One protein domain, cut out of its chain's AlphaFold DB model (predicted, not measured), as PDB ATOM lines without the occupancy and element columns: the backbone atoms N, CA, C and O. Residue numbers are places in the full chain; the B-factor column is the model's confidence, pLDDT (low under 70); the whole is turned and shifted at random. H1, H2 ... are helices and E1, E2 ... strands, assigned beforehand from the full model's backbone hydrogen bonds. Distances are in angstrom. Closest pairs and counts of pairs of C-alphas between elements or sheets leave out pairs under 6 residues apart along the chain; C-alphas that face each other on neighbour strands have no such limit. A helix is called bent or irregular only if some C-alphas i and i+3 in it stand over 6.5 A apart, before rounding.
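AT A GLANCE: This is residues 2 to 67 of the 175 residues of an uncharacterized protein of Rhizobium cellulosilyticum (UniProt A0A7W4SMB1). The longest helix, H2, runs along the long axis, with H1 folded back on it as a helical hairpin and H3 packing on its residues 38 to 42 at a slant, so that the three helix centres make a triangle. A wide loop, residues 17 to 30, reaches out to one end of this group, and the short strand E1 makes the other end. The printed part has 66 residues with three named helices and one named strand, in the order H1, H2, E1, H3 along the chain, and the class is mostly helix. The whole is compact, with a radius of gyration of the C-alphas of 12.2 A, and elongated in outline, with spans of 39 by 25 by 19 A.

IN THESE COORDINATES: H2 is residues 31 to 43 and measures 18.2 A from first to last C-alpha; it begins at C-alpha 31, (-6.112, 257.994, -4.342), and ends at C-alpha 43, (-23.880, 260.298, -0.989). H1 is residues 8 to 16, 12.5 A long. H3 is residues 56 to 65, 14.4 A long, and ends at C-alpha 65, (-15.087, 270.682, -15.203). E1 is residues 49 to 53, 8.0 A long. No helix is bent.

HOW THE PARTS SIT: H2 touches both other helices. H1 and H2 form a helical hairpin and run opposite ways at a steep tilt of 40 degrees; their closest C-alphas, those of Val 12 and Thr 35, are 6.3 A apart. H3 touches residues 38 to 42 of H2 alone, and the closest C-alphas, those of Val 42 and Leu 56, are 5.9 A apart. H2 and H3 run opposite ways at a steep tilt of 58 degrees. H1 and H3 are close but not clearly touching, with the closest C-alphas, those of Val 11 and Trp 60, 6.8 A apart; they run the same way at a shallow tilt of 29 degrees. E1 pairs with no named strand. The closest C-alphas of E1 and H2, those of Pro 53 and Val 42, are 6.8 A apart, while E1 is apart from H1 and from H3. In H1, H2 and H3 every O i to N i+4 pair is within hydrogen-bond range.

THE WHOLE: The two C-alphas farthest apart, those of Asn 25 and Asn 51, are 39.2 A apart. The printed part has no cut. The link from H1 to H2 is long, with 14 residues, whose C-alphas lie 11 to 19 A from the mean of the C-alphas; the links from H2 to E1 and from E1 to H3 are tight. The mean pLDDT of the printed part is 75.4, and it is under 70 in residues 2 to 4, 26 to 28, 45 to 54, 57 and 67.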
ATOM      1  N   SER A   2     -17.848 255.074 -23.791       43.19
ATOM      2  CA  SER A   2     -19.003 255.125 -22.891       43.19
ATOM      3  C   SER A   2     -18.446 254.929 -21.489       43.19
ATOM      4  O   SER A   2     -17.926 253.855 -21.197       43.19
ATOM      5  N   ASN A   3     -18.433 255.984 -20.683       55.31
ATOM      6  CA  ASN A   3     -17.929 255.930 -19.318       55.31
ATOM      7  C   ASN A   3     -19.042 255.384 -18.421       55.31
ATOM      8  O   ASN A   3     -19.710 256.138 -17.721       55.31
ATOM      9  N   ASP A   4     -19.281 254.078 -18.511       63.03
ATOM     10  CA  ASP A   4     -20.281 253.400 -17.691       63.03
ATOM     11  C   ASP A   4     -19.675 253.151 -16.302       63.03
ATOM     12  O   ASP A   4     -19.158 252.080 -15.988       63.03
ATOM     13  N   PHE A   5     -19.598 254.217 -15.505       71.94
ATOM     14  CA  PHE A   5     -19.116 254.143 -14.134       71.94
ATOM     15  C   PHE A   5     -20.243 253.628 -13.245       71.94
ATOM     16  O   PHE A   5     -21.247 254.310 -13.053       71.94
ATOM     17  N   THR A   6     -20.066 252.432 -12.689       77.12
ATOM     18  CA  THR A   6     -21.057 251.788 -11.814       77.12
ATOM     19  C   THR A   6     -20.762 251.974 -10.327       77.12
ATOM     20  O   THR A   6     -21.638 251.742  -9.496       77.12
ATOM     21  N   ASP A   7     -19.543 252.393  -9.973       85.50
ATOM     22  CA  ASP A   7     -19.098 252.586  -8.592       85.50
ATOM     23  C   ASP A   7     -17.970 253.633  -8.455       85.50
ATOM     24  O   ASP A   7     -17.328 254.048  -9.425       85.50
ATOM     25  N   VAL A   8     -17.722 254.062  -7.210       85.88
ATOM     26  CA  VAL A   8     -16.667 255.028  -6.852       85.88
ATOM     27  C   VAL A   8     -15.279 254.542  -7.277       85.88
ATOM     28  O   VAL A   8     -14.475 255.341  -7.753       85.88
ATOM     29  N   ALA A   9     -14.990 253.245  -7.131       87.50
ATOM     30  CA  ALA A   9     -13.676 252.686  -7.443       87.50
ATOM     31  C   ALA A   9     -13.342 252.836  -8.933       87.50
ATOM     32  O   ALA A   9     -12.222 253.201  -9.278       87.50
ATOM     33  N   SER A  10     -14.329 252.647  -9.806       86.38
ATOM     34  CA  SER A  10     -14.198 252.801 -11.255       86.38
ATOM     35  C   SER A  10     -13.899 254.249 -11.656       86.38
ATOM     36  O   SER A  10     -13.065 254.495 -12.529       86.38
ATOM     37  N   VAL A  11     -14.523 255.221 -10.981       82.56
ATOM     38  CA  VAL A  11     -14.225 256.653 -11.158       82.56
ATOM     39  C   VAL A  11     -12.800 256.982 -10.707       82.56
ATOM     40  O   VAL A  11     -12.059 257.659 -11.424       82.56
ATOM     41  N   VAL A  12     -12.396 256.496  -9.532       86.38
ATOM     42  CA  VAL A  12     -11.048 256.725  -8.993       86.38
ATOM     43  C   VAL A  12      -9.992 256.104  -9.908       86.38
ATOM     44  O   VAL A  12      -9.045 256.791 -10.286       86.38
ATOM     45  N   GLU A  13     -10.172 254.854 -10.339       86.38
ATOM     46  CA  GLU A  13      -9.227 254.163 -11.225       86.38
ATOM     47  C   GLU A  13      -9.032 254.911 -12.545       86.38
ATOM     48  O   GLU A  13      -7.905 255.027 -13.033       86.38
ATOM     49  N   TRP A  14     -10.095 255.503 -13.096       84.44
ATOM     50  CA  TRP A  14      -9.969 256.355 -14.276       84.44
ATOM     51  C   TRP A  14      -9.032 257.536 -14.012       84.44
ATOM     52  O   TRP A  14      -8.112 257.781 -14.791       84.44
ATOM     53  N   PHE A  15      -9.203 258.272 -12.903       80.31
ATOM     54  CA  PHE A  15      -8.312 259.398 -12.570       80.31
ATOM     55  C   PHE A  15      -6.852 258.959 -12.437       80.31
ATOM     56  O   PHE A  15      -5.935 259.702 -12.820       80.31
ATOM     57  N   MET A  16      -6.646 257.750 -11.921       84.00
ATOM     58  CA  MET A  16      -5.334 257.158 -11.698       84.00
ATOM     59  C   MET A  16      -4.697 256.612 -12.978       84.00
ATOM     60  O   MET A  16      -3.480 256.451 -13.003       84.00
ATOM     61  N   THR A  17      -5.459 256.390 -14.050       84.50
ATOM     62  CA  THR A  17      -4.979 255.814 -15.316       84.50
ATOM     63  C   THR A  17      -4.876 256.850 -16.443       84.50
ATOM     64  O   THR A  17      -5.414 257.959 -16.381       84.50
ATOM     65  N   ASP A  18      -4.051 256.560 -17.448       81.62
ATOM     66  CA  ASP A  18      -3.951 257.335 -18.683       81.62
ATOM     67  C   ASP A  18      -4.960 256.849 -19.742       81.62
ATOM     68  O   ASP A  18      -5.708 255.894 -19.541       81.62
ATOM     69  N   LYS A  19      -4.965 257.488 -20.918       78.50
ATOM     70  CA  LYS A  19      -5.865 257.127 -22.031       78.50
ATOM     71  C   LYS A  19      -5.689 255.693 -22.560       78.50
ATOM     72  O   LYS A  19      -6.515 255.248 -23.350       78.50
ATOM     73  N   ASN A  20      -4.604 255.012 -22.187       82.88
ATOM     74  CA  ASN A  20      -4.292 253.642 -22.580       82.88
ATOM     75  C   ASN A  20      -4.609 252.636 -21.456       82.88
ATOM     76  O   ASN A  20      -4.303 251.456 -21.603       82.88
ATOM     77  N   GLY A  21      -5.191 253.088 -20.337       81.75
ATOM     78  CA  GLY A  21      -5.489 252.253 -19.173       81.75
ATOM     79  C   GLY A  21      -4.274 251.956 -18.291       81.75
ATOM     80  O   GLY A  21      -4.324 251.049 -17.467       81.75
ATOM     81  N   VAL A  22      -3.166 252.690 -18.449       86.25
ATOM     82  CA  VAL A  22      -1.961 252.501 -17.632       86.25
ATOM     83  C   VAL A  22      -2.017 253.431 -16.425       86.25
ATOM     84  O   VAL A  22      -2.171 254.642 -16.591       86.25
ATOM     85  N   ARG A  23      -1.859 252.894 -15.203       86.38
ATOM     86  CA  ARG A  23      -1.772 253.720 -13.985       86.38
ATOM     87  C   ARG A  23      -0.604 254.709 -14.099       86.38
ATOM     88  O   ARG A  23       0.534 254.324 -14.371       86.38
ATOM     89  N   LYS A  24      -0.888 255.994 -13.887       79.75
ATOM     90  CA  LYS A  24       0.087 257.088 -13.936       79.75
ATOM     91  C   LYS A  24       1.077 256.960 -12.779       79.75
ATOM     92  O   LYS A  24       0.679 256.720 -11.641       79.75
ATOM     93  N   ASN A  25       2.361 257.177 -13.061       77.25
ATOM     94  CA  ASN A  25       3.413 257.222 -12.050       77.25
ATOM     95  C   ASN A  25       4.337 258.441 -12.282       77.25
ATOM     96  O   ASN A  25       5.039 258.469 -13.294       77.25
ATOM     97  N   PRO A  26       4.360 259.438 -11.375       69.50
ATOM     98  CA  PRO A  26       3.521 259.533 -10.181       69.50
ATOM     99  C   PRO A  26       2.036 259.708 -10.545       69.50
ATOM    100  O   PRO A  26       1.720 260.200 -11.635       69.50
ATOM    101  N   PRO A  27       1.112 259.307  -9.657       69.69
ATOM    102  CA  PRO A  27      -0.306 259.526  -9.883       69.69
ATOM    103  C   PRO A  27      -0.612 261.026  -9.937       69.69
ATOM    104  O   PRO A  27       0.037 261.838  -9.277       69.69
ATOM    105  N   THR A  28      -1.609 261.407 -10.740       67.06
ATOM    106  CA  THR A  28      -2.003 262.821 -10.884       67.06
ATOM    107  C   THR A  28      -2.680 263.386  -9.638       67.06
ATOM    108  O   THR A  28      -2.696 264.600  -9.461       67.06
ATOM    109  N   HIS A  29      -3.214 262.516  -8.781       75.38
ATOM    110  CA  HIS A  29      -3.905 262.861  -7.545       75.38
ATOM    111  C   HIS A  29      -3.626 261.791  -6.482       75.38
ATOM    112  O   HIS A  29      -3.187 260.688  -6.806       75.38
ATOM    113  N   ASP A  30      -3.892 262.121  -5.222       82.94
ATOM    114  CA  ASP A  30      -3.901 261.137  -4.142       82.94
ATOM    115  C   ASP A  30      -5.184 260.288  -4.209       82.94
ATOM    116  O   ASP A  30      -6.289 260.823  -4.335       82.94
ATOM    117  N   GLU A  31      -5.024 258.965  -4.167       85.44
ATOM    118  CA  GLU A  31      -6.112 257.994  -4.342       85.44
ATOM    119  C   GLU A  31      -7.117 258.043  -3.184       85.44
ATOM    120  O   GLU A  31      -8.328 257.958  -3.406       85.44
ATOM    121  N   ALA A  32      -6.637 258.232  -1.951       84.94
ATOM    122  CA  ALA A  32      -7.492 258.294  -0.770       84.94
ATOM    123  C   ALA A  32      -8.336 259.572  -0.779       84.94
ATOM    124  O   ALA A  32      -9.540 259.525  -0.523       84.94
ATOM    125  N   ASP A  33      -7.727 260.697  -1.148       81.88
ATOM    126  CA  ASP A  33      -8.420 261.978  -1.246       81.88
ATOM    127  C   ASP A  33      -9.479 261.995  -2.361       81.88
ATOM    128  O   ASP A  33     -10.573 262.525  -2.164       81.88
ATOM    129  N   LEU A  34      -9.183 261.389  -3.518       83.06
ATOM    130  CA  LEU A  34     -10.167 261.188  -4.585       83.06
ATOM    131  C   LEU A  34     -11.321 260.299  -4.122       83.06
ATOM    132  O   LEU A  34     -12.483 260.649  -4.316       83.06
ATOM    133  N   THR A  35     -11.006 259.170  -3.485       87.62
ATOM    134  CA  THR A  35     -12.015 258.232  -2.982       87.62
ATOM    135  C   THR A  35     -12.953 258.922  -1.997       87.62
ATOM    136  O   THR A  35     -14.171 258.816  -2.137       87.62
ATOM    137  N   ALA A  36     -12.408 259.675  -1.038       85.19
ATOM    138  CA  ALA A  36     -13.191 260.411  -0.052       85.19
ATOM    139  C   ALA A  36     -14.074 261.495  -0.695       85.19
ATOM    140  O   ALA A  36     -15.259 261.599  -0.363       85.19
ATOM    141  N   LEU A  37     -13.527 262.265  -1.645       84.19
ATOM    142  CA  LEU A  37     -14.272 263.311  -2.345       84.19
ATOM    143  C   LEU A  37     -15.439 262.723  -3.147       84.19
ATOM    144  O   LEU A  37     -16.582 263.133  -2.956       84.19
ATOM    145  N   ILE A  38     -15.172 261.732  -4.003       84.88
ATOM    146  CA  ILE A  38     -16.195 261.123  -4.864       84.88
ATOM    147  C   ILE A  38     -17.255 260.411  -4.020       84.88
ATOM    148  O   ILE A  38     -18.444 260.576  -4.281       84.88
ATOM    149  N   THR A  39     -16.850 259.698  -2.962       86.50
ATOM    150  CA  THR A  39     -17.788 259.077  -2.012       86.50
ATOM    151  C   THR A  39     -18.720 260.116  -1.393       86.50
ATOM    152  O   THR A  39     -19.922 259.882  -1.290       86.50
ATOM    153  N   THR A  40     -18.200 261.278  -0.997       82.62
ATOM    154  CA  THR A  40     -19.041 262.339  -0.431       82.62
ATOM    155  C   THR A  40     -19.977 262.934  -1.480       82.62
ATOM    156  O   THR A  40     -21.147 263.154  -1.183       82.62
ATOM    157  N   MET A  41     -19.500 263.152  -2.709       80.81
ATOM    158  CA  MET A  41     -20.315 263.700  -3.797       80.81
ATOM    159  C   MET A  41     -21.514 262.812  -4.138       80.81
ATOM    160  O   MET A  41     -22.601 263.342  -4.317       80.81
ATOM    161  N   VAL A  42     -21.349 261.485  -4.184       79.75
ATOM    162  CA  VAL A  42     -22.449 260.563  -4.540       79.75
ATOM    163  C   VAL A  42     -23.450 260.329  -3.412       79.75
ATOM    164  O   VAL A  42     -24.597 259.973  -3.667       79.75
ATOM    165  N   ASN A  43     -23.028 260.511  -2.160       77.31
ATOM    166  CA  ASN A  43     -23.880 260.298  -0.989       77.31
ATOM    167  C   ASN A  43     -24.538 261.588  -0.481       77.31
ATOM    168  O   ASN A  43     -25.360 261.532   0.436       77.31
ATOM    169  N   ARG A  44     -24.180 262.750  -1.039       71.81
ATOM    170  CA  ARG A  44     -24.787 264.037  -0.698       71.81
ATOM    171  C   ARG A  44     -25.619 264.574  -1.857       71.81
ATOM    172  O   ARG A  44     -25.218 264.436  -3.013       71.81
ATOM    173  N   PRO A  45     -26.766 265.209  -1.567       65.81
ATOM    174  CA  PRO A  45     -27.495 265.932  -2.593       65.81
ATOM    175  C   PRO A  45     -26.609 267.026  -3.196       65.81
ATOM    176  O   PRO A  45     -25.679 267.533  -2.555       65.81
ATOM    177  N   SER A  46     -26.884 267.376  -4.452       67.50
ATOM    178  CA  SER A  46     -26.178 268.470  -5.105       67.50
ATOM    179  C   SER A  46     -26.332 269.749  -4.271       67.50
ATOM    180  O   SER A  46     -27.457 270.112  -3.932       67.50
ATOM    181  N   PRO A  47     -25.257 270.512  -4.000       64.12
ATOM    182  CA  PRO A  47     -25.365 271.804  -3.320       64.12
ATOM    183  C   PRO A  47     -26.062 272.891  -4.174       64.12
ATOM    184  O   PRO A  47     -26.038 274.067  -3.813       64.12
ATOM    185  N   PHE A  48     -26.626 272.517  -5.328       62.62
ATOM    186  CA  PHE A  48     -27.456 273.342  -6.221       62.62
ATOM    187  C   PHE A  48     -28.896 272.901  -6.278       62.62
ATOM    188  O   PHE A  48     -29.757 273.689  -6.655       62.62
ATOM    189  N   ASP A  49     -29.121 271.626  -5.996       63.34
ATOM    190  CA  ASP A  49     -30.418 271.017  -6.129       63.34
ATOM    191  C   ASP A  49     -30.519 269.900  -5.106       63.34
ATOM    192  O   ASP A  49     -30.075 268.768  -5.306       63.34
ATOM    193  N   GLU A  50     -31.094 270.270  -3.970       60.50
ATOM    194  CA  GLU A  50     -31.281 269.395  -2.821       60.50
ATOM    195  C   GLU A  50     -32.176 268.188  -3.157       60.50
ATOM    196  O   GLU A  50     -32.169 267.195  -2.432       60.50
ATOM    197  N   ASN A  51     -32.908 268.251  -4.279       57.06
ATOM    198  CA  ASN A  51     -33.814 267.204  -4.745       57.06
ATOM    199  C   ASN A  51     -33.162 266.222  -5.728       57.06
ATOM    200  O   ASN A  51     -33.771 265.198  -6.041       57.06
ATOM    201  N   TYR A  52     -31.946 266.503  -6.207       59.09
ATOM    202  CA  TYR A  52     -31.233 265.640  -7.144       59.09
ATOM    203  C   TYR A  52     -29.919 265.159  -6.519       59.09
ATOM    204  O   TYR A  52     -28.955 265.927  -6.400       59.09
ATOM    205  N   PRO A  53     -29.847 263.874  -6.116       59.69
ATOM    206  CA  PRO A  53     -28.578 263.235  -5.806       59.69
ATOM    207  C   PRO A  53     -27.625 263.426  -6.983       59.69
ATOM    208  O   PRO A  53     -28.028 263.304  -8.143       59.69
ATOM    209  N   VAL A  54     -26.359 263.729  -6.704       66.06
ATOM    210  CA  VAL A  54     -25.363 263.774  -7.771       66.06
ATOM    211  C   VAL A  54     -25.155 262.341  -8.250       66.06
ATOM    212  O   VAL A  54     -24.528 261.533  -7.567       66.06
ATOM    213  N   GLU A  55     -25.703 262.009  -9.419       72.31
ATOM    214  CA  GLU A  55     -25.408 260.733 -10.065       72.31
ATOM    215  C   GLU A  55     -23.891 260.569 -10.236       72.31
ATOM    216  O   GLU A  55     -23.160 261.538 -10.454       72.31
ATOM    217  N   LEU A  56     -23.389 259.337 -10.154       73.75
ATOM    218  CA  LEU A  56     -21.950 259.061 -10.181       73.75
ATOM    219  C   LEU A  56     -21.259 259.626 -11.441       73.75
ATOM    220  O   LEU A  56     -20.159 260.172 -11.355       73.75
ATOM    221  N   HIS A  57     -21.935 259.572 -12.594       69.81
ATOM    222  CA  HIS A  57     -21.444 260.160 -13.842       69.81
ATOM    223  C   HIS A  57     -21.384 261.702 -13.793       69.81
ATOM    224  O   HIS A  57     -20.504 262.308 -14.398       69.81
ATOM    225  N   HIS A  58     -22.249 262.353 -13.010       71.69
ATOM    226  CA  HIS A  58     -22.158 263.788 -12.760       71.69
ATOM    227  C   HIS A  58     -21.018 264.119 -11.793       71.69
ATOM    228  O   HIS A  58     -20.323 265.104 -12.017       71.69
ATOM    229  N   ALA A  59     -20.762 263.313 -10.754       71.44
ATOM    230  CA  ALA A  59     -19.642 263.556  -9.832       71.44
ATOM    231  C   ALA A  59     -18.285 263.564 -10.566       71.44
ATOM    232  O   ALA A  59     -17.404 264.387 -10.290       71.44
ATOM    233  N   TRP A  60     -18.166 262.684 -11.560       73.25
ATOM    234  CA  TRP A  60     -17.085 262.647 -12.537       73.25
ATOM    235  C   TRP A  60     -16.938 263.973 -13.308       73.25
ATOM    236  O   TRP A  60     -15.904 264.646 -13.205       73.25
ATOM    237  N   ASP A  61     -17.984 264.378 -14.035       73.38
ATOM    238  CA  ASP A  61     -17.975 265.588 -14.868       73.38
ATOM    239  C   ASP A  61     -17.718 266.848 -14.039       73.38
ATOM    240  O   ASP A  61     -17.005 267.757 -14.470       73.38
ATOM    241  N   TRP A  62     -18.240 266.875 -12.815       72.12
ATOM    242  CA  TRP A  62     -18.031 267.936 -11.842       72.12
ATOM    243  C   TRP A  62     -16.566 268.090 -11.450       72.12
ATOM    244  O   TRP A  62     -16.037 269.207 -11.480       72.12
ATOM    245  N   THR A  63     -15.911 266.980 -11.108       73.94
ATOM    246  CA  THR A  63     -14.503 266.962 -10.689       73.94
ATOM    247  C   THR A  63     -13.602 267.505 -11.797       73.94
ATOM    248  O   THR A  63     -12.754 268.364 -11.538       73.94
ATOM    249  N   LEU A  64     -13.836 267.077 -13.042       72.06
ATOM    250  CA  LEU A  64     -13.089 267.558 -14.202       72.06
ATOM    251  C   LEU A  64     -13.387 269.019 -14.544       72.06
ATOM    252  O   LEU A  64     -12.462 269.824 -14.661       72.06
ATOM    253  N   SER A  65     -14.665 269.368 -14.697       71.19
ATOM    254  CA  SER A  65     -15.087 270.682 -15.203       71.19
ATOM    255  C   SER A  65     -14.727 271.818 -14.249       71.19
ATOM    256  O   SER A  65     -14.500 272.944 -14.686       71.19
ATOM    257  N   ASN A  66     -14.626 271.528 -12.949       70.00
ATOM    258  CA  ASN A  66     -14.298 272.518 -11.924       70.00
ATOM    259  C   ASN A  66     -12.847 272.427 -11.442       70.00
ATOM    260  O   ASN A  66     -12.471 273.121 -10.495       70.00
ATOM    261  N   GLY A  67     -12.022 271.584 -12.079       68.81
ATOM    262  CA  GLY A  67     -10.623 271.397 -11.696       68.81
ATOM    263  C   GLY A  67     -10.470 271.095 -10.205       68.81
ATOM    264  O   GLY A  67      -9.570 271.640  -9.553       68.81
TER     265      GLY A  67